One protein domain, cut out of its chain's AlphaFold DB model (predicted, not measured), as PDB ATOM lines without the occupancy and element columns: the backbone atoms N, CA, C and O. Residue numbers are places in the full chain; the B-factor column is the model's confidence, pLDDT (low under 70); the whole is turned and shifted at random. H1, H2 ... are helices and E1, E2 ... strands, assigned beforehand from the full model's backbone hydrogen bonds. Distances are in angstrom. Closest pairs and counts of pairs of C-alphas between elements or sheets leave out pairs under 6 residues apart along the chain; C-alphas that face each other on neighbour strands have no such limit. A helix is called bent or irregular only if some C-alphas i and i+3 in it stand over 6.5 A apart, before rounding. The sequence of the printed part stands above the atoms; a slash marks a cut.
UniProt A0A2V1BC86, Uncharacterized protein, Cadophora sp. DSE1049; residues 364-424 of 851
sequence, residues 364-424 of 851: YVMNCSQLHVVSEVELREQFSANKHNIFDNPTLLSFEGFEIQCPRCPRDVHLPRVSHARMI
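Overview. This is residues 364 to 424 of the 851 residues of an uncharacterized protein of Cadophora sp. DSE1049 (UniProt A0A2V1BC86). A small, strongly twisted sheet of four short strands has H1 and H2 linking one edge strand, E2, to the other, E3, while a long loop, residues 399 to 419, joins E3 to E4. The longest distance runs from H2, at Asp 392, to this loop, at Asp 412. The printed part has 61 residues, under half in named elements, in the order E1 E2 H1 H2 E3 E4; the class is mixed, helices and strands. The sheet's order is E2 E1 E4 E3, all antiparallel. The whole is compact, radius of gyration of the C-alphas 10.8 A, spanning 30 by 24 by 20 A.

Along the chain. Find C-alpha 364 at (100.373, 146.268, 117.808); there E1, residues 364 to 366, begins and runs 6.3 A. E2, 373 to 375, runs 7.1 A into H1, 376 to 381, 8.6 A. H2, 388 to 392, spans 7.8 A and is neither bent nor irregular, but only just: C-alphas 388 and 391 are 6.1 A apart. E3, 396 to 398, spans 6.3 A; E4, 420 to 424, runs 13.0 A to C-alpha 424 at (97.141, 150.423, 115.598).

Arrangement. Look at hairpin E1 and E2: N 364 and O 374 are 2.8 A apart. Inner strands E1 and E4 pair through N 365 and O 422, 2.8 A. In hairpin E3 and E4, N 397 and O 421 are 2.8 A apart. H1 only grazes the sheet; H2 does so only just, with 5 pairs of C-alphas within 10 A. H1 and H2 are close but not clearly touching, their closest C-alphas, Arg 380 and His 388, 7.6 A apart. In H1 every O i to N i+4 pair is within hydrogen-bond range; in H2, 0 of 1, but 2 of 2 O i to N i+3 pairs.

Size, cuts and confidence. C-alphas 392 and 412, the farthest apart, are 31.5 A apart. The printed part has no cut; the E3 to E4 link is long. Look for low confidence at residues 385 to 386, under 70; mean pLDDT of the printed part is 84.0.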
ATOM      1  N   TYR A 364     101.257 147.400 118.055       91.69
ATOM      2  CA  TYR A 364     100.373 146.268 117.808       91.69
ATOM      3  C   TYR A 364      99.522 145.944 119.040       91.69
ATOM      4  O   TYR A 364     100.006 145.987 120.169       91.69
ATOM      5  N   VAL A 365      98.260 145.568 118.827       92.56
ATOM      6  CA  VAL A 365      97.401 144.939 119.841       92.56
ATOM      7  C   VAL A 365      97.461 143.432 119.662       92.56
ATOM      8  O   VAL A 365      97.114 142.911 118.598       92.56
ATOM      9  N   MET A 366      97.886 142.729 120.707       92.06
ATOM     10  CA  MET A 366      97.993 141.272 120.733       92.06
ATOM     11  C   MET A 366      96.650 140.633 121.085       92.06
ATOM     12  O   MET A 366      96.037 141.013 122.079       92.06
ATOM     13  N   ASN A 367      96.238 139.590 120.361       91.31
ATOM     14  CA  ASN A 367      95.063 138.776 120.703       91.31
ATOM     15  C   ASN A 367      95.336 137.826 121.894       91.31
ATOM     16  O   ASN A 367      95.294 136.604 121.768       91.31
ATOM     17  N   CYS A 368      95.698 138.393 123.042       91.00
ATOM     18  CA  CYS A 368      95.783 137.709 124.334       91.00
ATOM     19  C   CYS A 368      94.552 138.060 125.189       91.00
ATOM     20  O   CYS A 368      93.836 139.007 124.873       91.00
ATOM     21  N   SER A 369      94.323 137.355 126.304       86.12
ATOM     22  CA  SER A 369      93.147 137.576 127.172       86.12
ATOM     23  C   SER A 369      93.019 138.997 127.737       86.12
ATOM     24  O   SER A 369      91.930 139.384 128.143       86.12
ATOM     25  N   GLN A 370      94.117 139.760 127.757       86.06
ATOM     26  CA  GLN A 370      94.179 141.137 128.263       86.06
ATOM     27  C   GLN A 370      94.375 142.187 127.154       86.06
ATOM     28  O   GLN A 370      94.524 143.364 127.460       86.06
ATOM     29  N   LEU A 371      94.412 141.781 125.875       89.00
ATOM     30  CA  LEU A 371      94.584 142.672 124.715       89.00
ATOM     31  C   LEU A 371      95.754 143.671 124.844       89.00
ATOM     32  O   LEU A 371      95.625 144.853 124.534       89.00
ATOM     33  N   HIS A 372      96.912 143.201 125.319       91.69
ATOM     34  CA  HIS A 372      98.071 144.064 125.536       91.69
ATOM     35  C   HIS A 372      98.560 144.752 124.255       91.69
ATOM     36  O   HIS A 372      98.636 144.151 123.180       91.69
ATOM     37  N   VAL A 373      98.974 146.005 124.436       89.56
ATOM     38  CA  VAL A 373      99.622 146.846 123.433       89.56
ATOM     39  C   VAL A 373     101.139 146.633 123.507       89.56
ATOM     40  O   VAL A 373     101.716 146.705 124.593       89.56
ATOM     41  N   VAL A 374     101.770 146.334 122.372       91.06
ATOM     42  CA  VAL A 374     103.184 145.931 122.254       91.06
ATOM     43  C   VAL A 374     103.828 146.669 121.076       91.06
ATOM     44  O   VAL A 374     103.182 146.844 120.042       91.06
ATOM     45  N   SER A 375     105.079 147.115 121.207       91.12
ATOM     46  CA  SER A 375     105.792 147.768 120.094       91.12
ATOM     47  C   SER A 375     106.307 146.757 119.060       91.12
ATOM     48  O   SER A 375     106.527 145.586 119.369       91.12
ATOM     49  N   GLU A 376     106.539 147.199 117.821       89.56
ATOM     50  CA  GLU A 376     107.144 146.368 116.772       89.56
ATOM     51  C   GLU A 376     108.507 145.818 117.208       89.56
ATOM     52  O   GLU A 376     108.824 144.675 116.894       89.56
ATOM     53  N   VAL A 377     109.288 146.594 117.966       87.81
ATOM     54  CA  VAL A 377     110.591 146.177 118.503       87.81
ATOM     55  C   VAL A 377     110.431 145.054 119.521       87.81
ATOM     56  O   VAL A 377     111.033 143.998 119.345       87.81
ATOM     57  N   GLU A 378     109.557 145.227 120.518       90.00
ATOM     58  CA  GLU A 378     109.254 144.187 121.514       90.00
ATOM     59  C   GLU A 378     108.740 142.908 120.839       90.00
ATOM     60  O   GLU A 378     109.037 141.796 121.278       90.00
ATOM     61  N   LEU A 379     107.977 143.056 119.751       89.62
ATOM     62  CA  LEU A 379     107.485 141.932 118.971       89.62
ATOM     63  C   LEU A 379     108.608 141.262 118.169       89.62
ATOM     64  O   LEU A 379     108.709 140.040 118.185       89.62
ATOM     65  N   ARG A 380     109.465 142.037 117.490       87.62
ATOM     66  CA  ARG A 380     110.615 141.554 116.703       87.62
ATOM     67  C   ARG A 380     111.624 140.813 117.570       87.62
ATOM     68  O   ARG A 380     112.161 139.811 117.113       87.62
ATOM     69  N   GLU A 381     111.834 141.248 118.809       88.50
ATOM     70  CA  GLU A 381     112.699 140.566 119.779       88.50
ATOM     71  C   GLU A 381     112.206 139.154 120.134       88.50
ATOM     72  O   GLU A 381     113.014 138.288 120.470       88.50
ATOM     73  N   GLN A 382     110.900 138.882 120.015       85.50
ATOM     74  CA  GLN A 382     110.340 137.538 120.210       85.50
ATOM     75  C   GLN A 382     110.585 136.605 119.010       85.50
ATOM     76  O   GLN A 382     110.419 135.390 119.132       85.50
ATOM     77  N   PHE A 383     110.994 137.134 117.853       82.19
ATOM     78  CA  PHE A 383     111.294 136.337 116.667       82.19
ATOM     79  C   PHE A 383     112.799 136.104 116.513       82.19
ATOM     80  O   PHE A 383     113.607 137.025 116.497       82.19
ATOM     81  N   SER A 384     113.195 134.844 116.306       75.38
ATOM     82  CA  SER A 384     114.560 134.499 115.886       75.38
ATOM     83  C   SER A 384     114.932 135.222 114.580       75.38
ATOM     84  O   SER A 384     114.099 135.261 113.672       75.38
ATOM     85  N   ALA A 385     116.187 135.674 114.448       68.00
ATOM     86  CA  ALA A 385     116.727 136.511 113.357       68.00
ATOM     87  C   ALA A 385     116.420 136.078 111.898       68.00
ATOM     88  O   ALA A 385     116.596 136.857 110.969       68.00
ATOM     89  N   ASN A 386     115.921 134.861 111.667       59.00
ATOM     90  CA  ASN A 386     115.566 134.349 110.338       59.00
ATOM     91  C   ASN A 386     114.101 134.599 109.913       59.00
ATOM     92  O   ASN A 386     113.666 134.027 108.916       59.00
ATOM     93  N   LYS A 387     113.302 135.383 110.656       71.62
ATOM     94  CA  LYS A 387     111.838 135.494 110.439       71.62
ATOM     95  C   LYS A 387     111.311 136.927 110.283       71.62
ATOM     96  O   LYS A 387     110.165 137.207 110.621       71.62
ATOM     97  N   HIS A 388     112.123 137.837 109.746       74.44
ATOM     98  CA  HIS A 388     111.742 139.247 109.590       74.44
ATOM     99  C   HIS A 388     110.620 139.505 108.565       74.44
ATOM    100  O   HIS A 388     109.933 140.514 108.684       74.44
ATOM    101  N   ASN A 389     110.363 138.572 107.644       80.56
ATOM    102  CA  ASN A 389     109.384 138.745 106.558       80.56
ATOM    103  C   ASN A 389     107.918 138.807 107.040       80.56
ATOM    104  O   ASN A 389     107.031 139.209 106.296       80.56
ATOM    105  N   ILE A 390     107.628 138.413 108.289       80.00
ATOM    106  CA  ILE A 390     106.266 138.496 108.854       80.00
ATOM    107  C   ILE A 390     105.813 139.962 108.964       80.00
ATOM    108  O   ILE A 390     104.626 140.252 108.851       80.00
ATOM    109  N   PHE A 391     106.753 140.897 109.117       82.25
ATOM    110  CA  PHE A 391     106.478 142.328 109.265       82.25
ATOM    111  C   PHE A 391     106.287 143.068 107.930       82.25
ATOM    112  O   PHE A 391     106.041 144.279 107.939       82.25
ATOM    113  N   ASP A 392     106.358 142.361 106.796       81.69
ATOM    114  CA  ASP A 392     106.185 142.947 105.461       81.69
ATOM    115  C   ASP A 392     104.724 143.352 105.187       81.69
ATOM    116  O   ASP A 392     104.472 144.249 104.384       81.69
ATOM    117  N   ASN A 393     103.755 142.757 105.902       78.62
ATOM    118  CA  ASN A 393     102.353 143.181 105.894       78.62
ATOM    119  C   ASN A 393     101.963 143.800 107.253       78.62
ATOM    120  O   ASN A 393     101.602 143.085 108.189       78.62
ATOM    121  N   PRO A 394     102.052 145.132 107.404       72.62
ATOM    122  CA  PRO A 394     102.030 145.761 108.715       72.62
ATOM    123  C   PRO A 394     100.650 145.805 109.374       72.62
ATOM    124  O   PRO A 394     100.597 146.004 110.578       72.62
ATOM    125  N   THR A 395      99.543 145.648 108.646       77.94
ATOM    126  CA  THR A 395      98.185 145.865 109.185       77.94
ATOM    127  C   THR A 395      97.690 144.730 110.077       77.94
ATOM    128  O   THR A 395      97.044 144.991 111.097       77.94
ATOM    129  N   LEU A 396      98.011 143.484 109.737       81.94
ATOM    130  CA  LEU A 396      97.626 142.309 110.513       81.94
ATOM    131  C   LEU A 396      98.731 141.253 110.439       81.94
ATOM    132  O   LEU A 396      98.948 140.643 109.395       81.94
ATOM    133  N   LEU A 397      99.394 141.013 111.567       84.19
ATOM    134  CA  LEU A 397     100.363 139.937 111.712       84.19
ATOM    135  C   LEU A 397      99.614 138.674 112.135       84.19
ATOM    136  O   LEU A 397      99.033 138.622 113.222       84.19
ATOM    137  N   SER A 398      99.621 137.662 111.270       84.62
ATOM    138  CA  SER A 398      99.188 136.310 111.624       84.62
ATOM    139  C   SER A 398     100.391 135.500 112.091       84.62
ATOM    140  O   SER A 398     101.445 135.506 111.453       84.62
ATOM    141  N   PHE A 399     100.225 134.800 113.210       82.56
ATOM    142  CA  PHE A 399     101.238 133.926 113.790       82.56
ATOM    143  C   PHE A 399     100.877 132.446 113.633       82.56
ATOM    144  O   PHE A 399     101.310 131.618 114.436       82.56
ATOM    145  N   GLU A 400     100.083 132.094 112.620       80.88
ATOM    146  CA  GLU A 400      99.768 130.695 112.326       80.88
ATOM    147  C   GLU A 400     101.051 129.851 112.219       80.88
ATOM    148  O   GLU A 400     101.938 130.115 111.409       80.88
ATOM    149  N   GLY A 401     101.166 128.846 113.094       77.44
ATOM    150  CA  GLY A 401     102.338 127.968 113.181       77.44
ATOM    151  C   GLY A 401     103.475 128.450 114.094       77.44
ATOM    152  O   GLY A 401     104.496 127.766 114.179       77.44
ATOM    153  N   PHE A 402     103.326 129.574 114.807       79.94
ATOM    154  CA  PHE A 402     104.335 130.091 115.739       79.94
ATOM    155  C   PHE A 402     103.857 130.064 117.197       79.94
ATOM    156  O   PHE A 402     102.715 130.389 117.519       79.94
ATOM    157  N   GLU A 403     104.755 129.693 118.109       79.56
ATOM    158  CA  GLU A 403     104.486 129.700 119.549       79.56
ATOM    159  C   GLU A 403     104.887 131.045 120.163       79.56
ATOM    160  O   GLU A 403     105.938 131.162 120.787       79.56
ATOM    161  N   ILE A 404     104.067 132.077 119.960       86.25
ATOM    162  CA  ILE A 404     104.360 133.417 120.484       86.25
ATOM    163  C   ILE A 404     103.556 133.666 121.754       86.25
ATOM    164  O   ILE A 404     102.322 133.593 121.772       86.25
ATOM    165  N   GLN A 405     104.276 133.982 122.825       90.12
ATOM    166  CA  GLN A 405     103.687 134.508 124.047       90.12
ATOM    167  C   GLN A 405     103.642 136.030 123.972       90.12
ATOM    168  O   GLN A 405     104.549 136.674 123.447       90.12
ATOM    169  N   CYS A 406     102.575 136.620 124.506       91.75
ATOM    170  CA  CYS A 406     102.520 138.066 124.650       91.75
ATOM    171  C   CYS A 406     103.649 138.515 125.599       91.75
ATOM    172  O   CYS A 406     103.664 138.066 126.746       91.75
ATOM    173  N   PRO A 407     104.555 139.421 125.185       90.25
ATOM    174  CA  PRO A 407     105.698 139.835 126.009       90.25
ATOM    175  C   PRO A 407     105.292 140.570 127.295       90.25
ATOM    176  O   PRO A 407     106.083 140.663 128.230       90.25
ATOM    177  N   ARG A 408     104.050 141.070 127.354       89.94
ATOM    178  CA  ARG A 408     103.460 141.770 128.504       89.94
ATOM    179  C   ARG A 408     102.669 140.846 129.439       89.94
ATOM    180  O   ARG A 408     102.323 141.255 130.543       89.94
ATOM    181  N   CYS A 409     102.361 139.613 129.027       90.06
ATOM    182  CA  CYS A 409     101.691 138.652 129.900       90.06
ATOM    183  C   CYS A 409     102.683 138.058 130.922       90.06
ATOM    184  O   CYS A 409     103.843 137.823 130.578       90.06
ATOM    185  N   PRO A 410     102.252 137.780 132.168       88.88
ATOM    186  CA  PRO A 410     103.107 137.126 133.152       88.88
ATOM    187  C   PRO A 410     103.556 135.751 132.641       88.88
ATOM    188  O   PRO A 410     102.721 134.928 132.264       88.88
ATOM    189  N   ARG A 411     104.873 135.500 132.640       81.06
ATOM    190  CA  ARG A 411     105.481 134.277 132.079       81.06
ATOM    191  C   ARG A 411     105.115 132.994 132.835       81.06
ATOM    192  O   ARG A 411     105.222 131.913 132.267       81.06
ATOM    193  N   ASP A 412     104.649 133.119 134.075       71.75
ATOM    194  CA  ASP A 412     104.367 131.983 134.963       71.75
ATOM    195  C   ASP A 412     102.953 131.400 134.811       71.75
ATOM    196  O   ASP A 412     102.599 130.437 135.490       71.75
ATOM    197  N   VAL A 413     102.126 131.950 133.918       71.31
ATOM    198  CA  VAL A 413     100.770 131.447 133.669       71.31
ATOM    199  C   VAL A 413     100.729 130.819 132.281       71.31
ATOM    200  O   VAL A 413     101.098 131.465 131.303       71.31
ATOM    201  N   HIS A 414     100.254 129.571 132.181       77.75
ATOM    202  CA  HIS A 414      99.968 128.881 130.914       77.75
ATOM    203  C   HIS A 414      98.815 129.569 130.158       77.75
ATOM    204  O   HIS A 414      97.714 129.035 130.035       77.75
ATOM    205  N   LEU A 415      99.047 130.795 129.696       77.06
ATOM    206  CA  LEU A 415      98.091 131.578 128.934       77.06
ATOM    207  C   LEU A 415      98.012 131.054 127.495       77.06
ATOM    208  O   LEU A 415      99.012 130.572 126.950       77.06
ATOM    209  N   PRO A 416      96.825 131.140 126.868       75.44
ATOM    210  CA  PRO A 416      96.653 130.757 125.477       75.44
ATOM    211  C   PRO A 416      97.598 131.562 124.576       75.44
ATOM    212  O   PRO A 416      97.838 132.752 124.791       75.44
ATOM    213  N   ARG A 417      98.153 130.878 123.572       83.56
ATOM    214  CA  ARG A 417      99.102 131.447 122.605       83.56
ATOM    215  C   ARG A 417      98.431 132.548 121.795       83.56
ATOM    216  O   ARG A 417      97.260 132.428 121.434       83.56
ATOM    217  N   VAL A 418      99.183 133.598 121.481       89.06
ATOM    218  CA  VAL A 418      98.668 134.687 120.650       89.06
ATOM    219  C   VAL A 418      98.709 134.245 119.195       89.06
ATOM    220  O   VAL A 418      99.777 133.951 118.670       89.06
ATOM    221  N   SER A 419      97.549 134.199 118.542       89.31
ATOM    222  CA  SER A 419      97.445 133.816 117.128       89.31
ATOM    223  C   SER A 419      97.586 134.998 116.169       89.31
ATOM    224  O   SER A 419      97.986 134.807 115.026       89.31
ATOM    225  N   HIS A 420      97.277 136.215 116.627       89.75
ATOM    226  CA  HIS A 420      97.235 137.409 115.784       89.75
ATOM    227  C   HIS A 420      97.673 138.660 116.550       89.75
ATOM    228  O   HIS A 420      97.393 138.792 117.747       89.75
ATOM    229  N   ALA A 421      98.287 139.604 115.838       91.12
ATOM    230  CA  ALA A 421      98.491 140.971 116.297       91.12
ATOM    231  C   ALA A 421      98.025 141.966 115.234       91.12
ATOM    232  O   ALA A 421      98.382 141.855 114.062       91.12
ATOM    233  N   ARG A 422      97.235 142.960 115.638       90.62
ATOM    234  CA  ARG A 422      96.723 143.997 114.734       90.62
ATOM    235  C   ARG A 422      97.450 145.304 114.990       90.62
ATOM    236  O   ARG A 422      97.511 145.739 116.136       90.62
ATOM    237  N   MET A 423      97.974 145.938 113.947       88.75
ATOM    238  CA  MET A 423      98.599 147.250 114.098       88.75
ATOM    239  C   MET A 423      97.544 148.309 114.412       88.75
ATOM    240  O   MET A 423      96.497 148.371 113.764       88.75
ATOM    241  N   ILE A 424      97.842 149.162 115.387       85.19
ATOM    242  CA  ILE A 424      97.141 150.423 115.598       85.19
ATOM    243  C   ILE A 424      97.783 151.424 114.640       85.19
ATOM    244  O   ILE A 424      98.921 151.838 114.856       85.19
TER     245      ILE A 424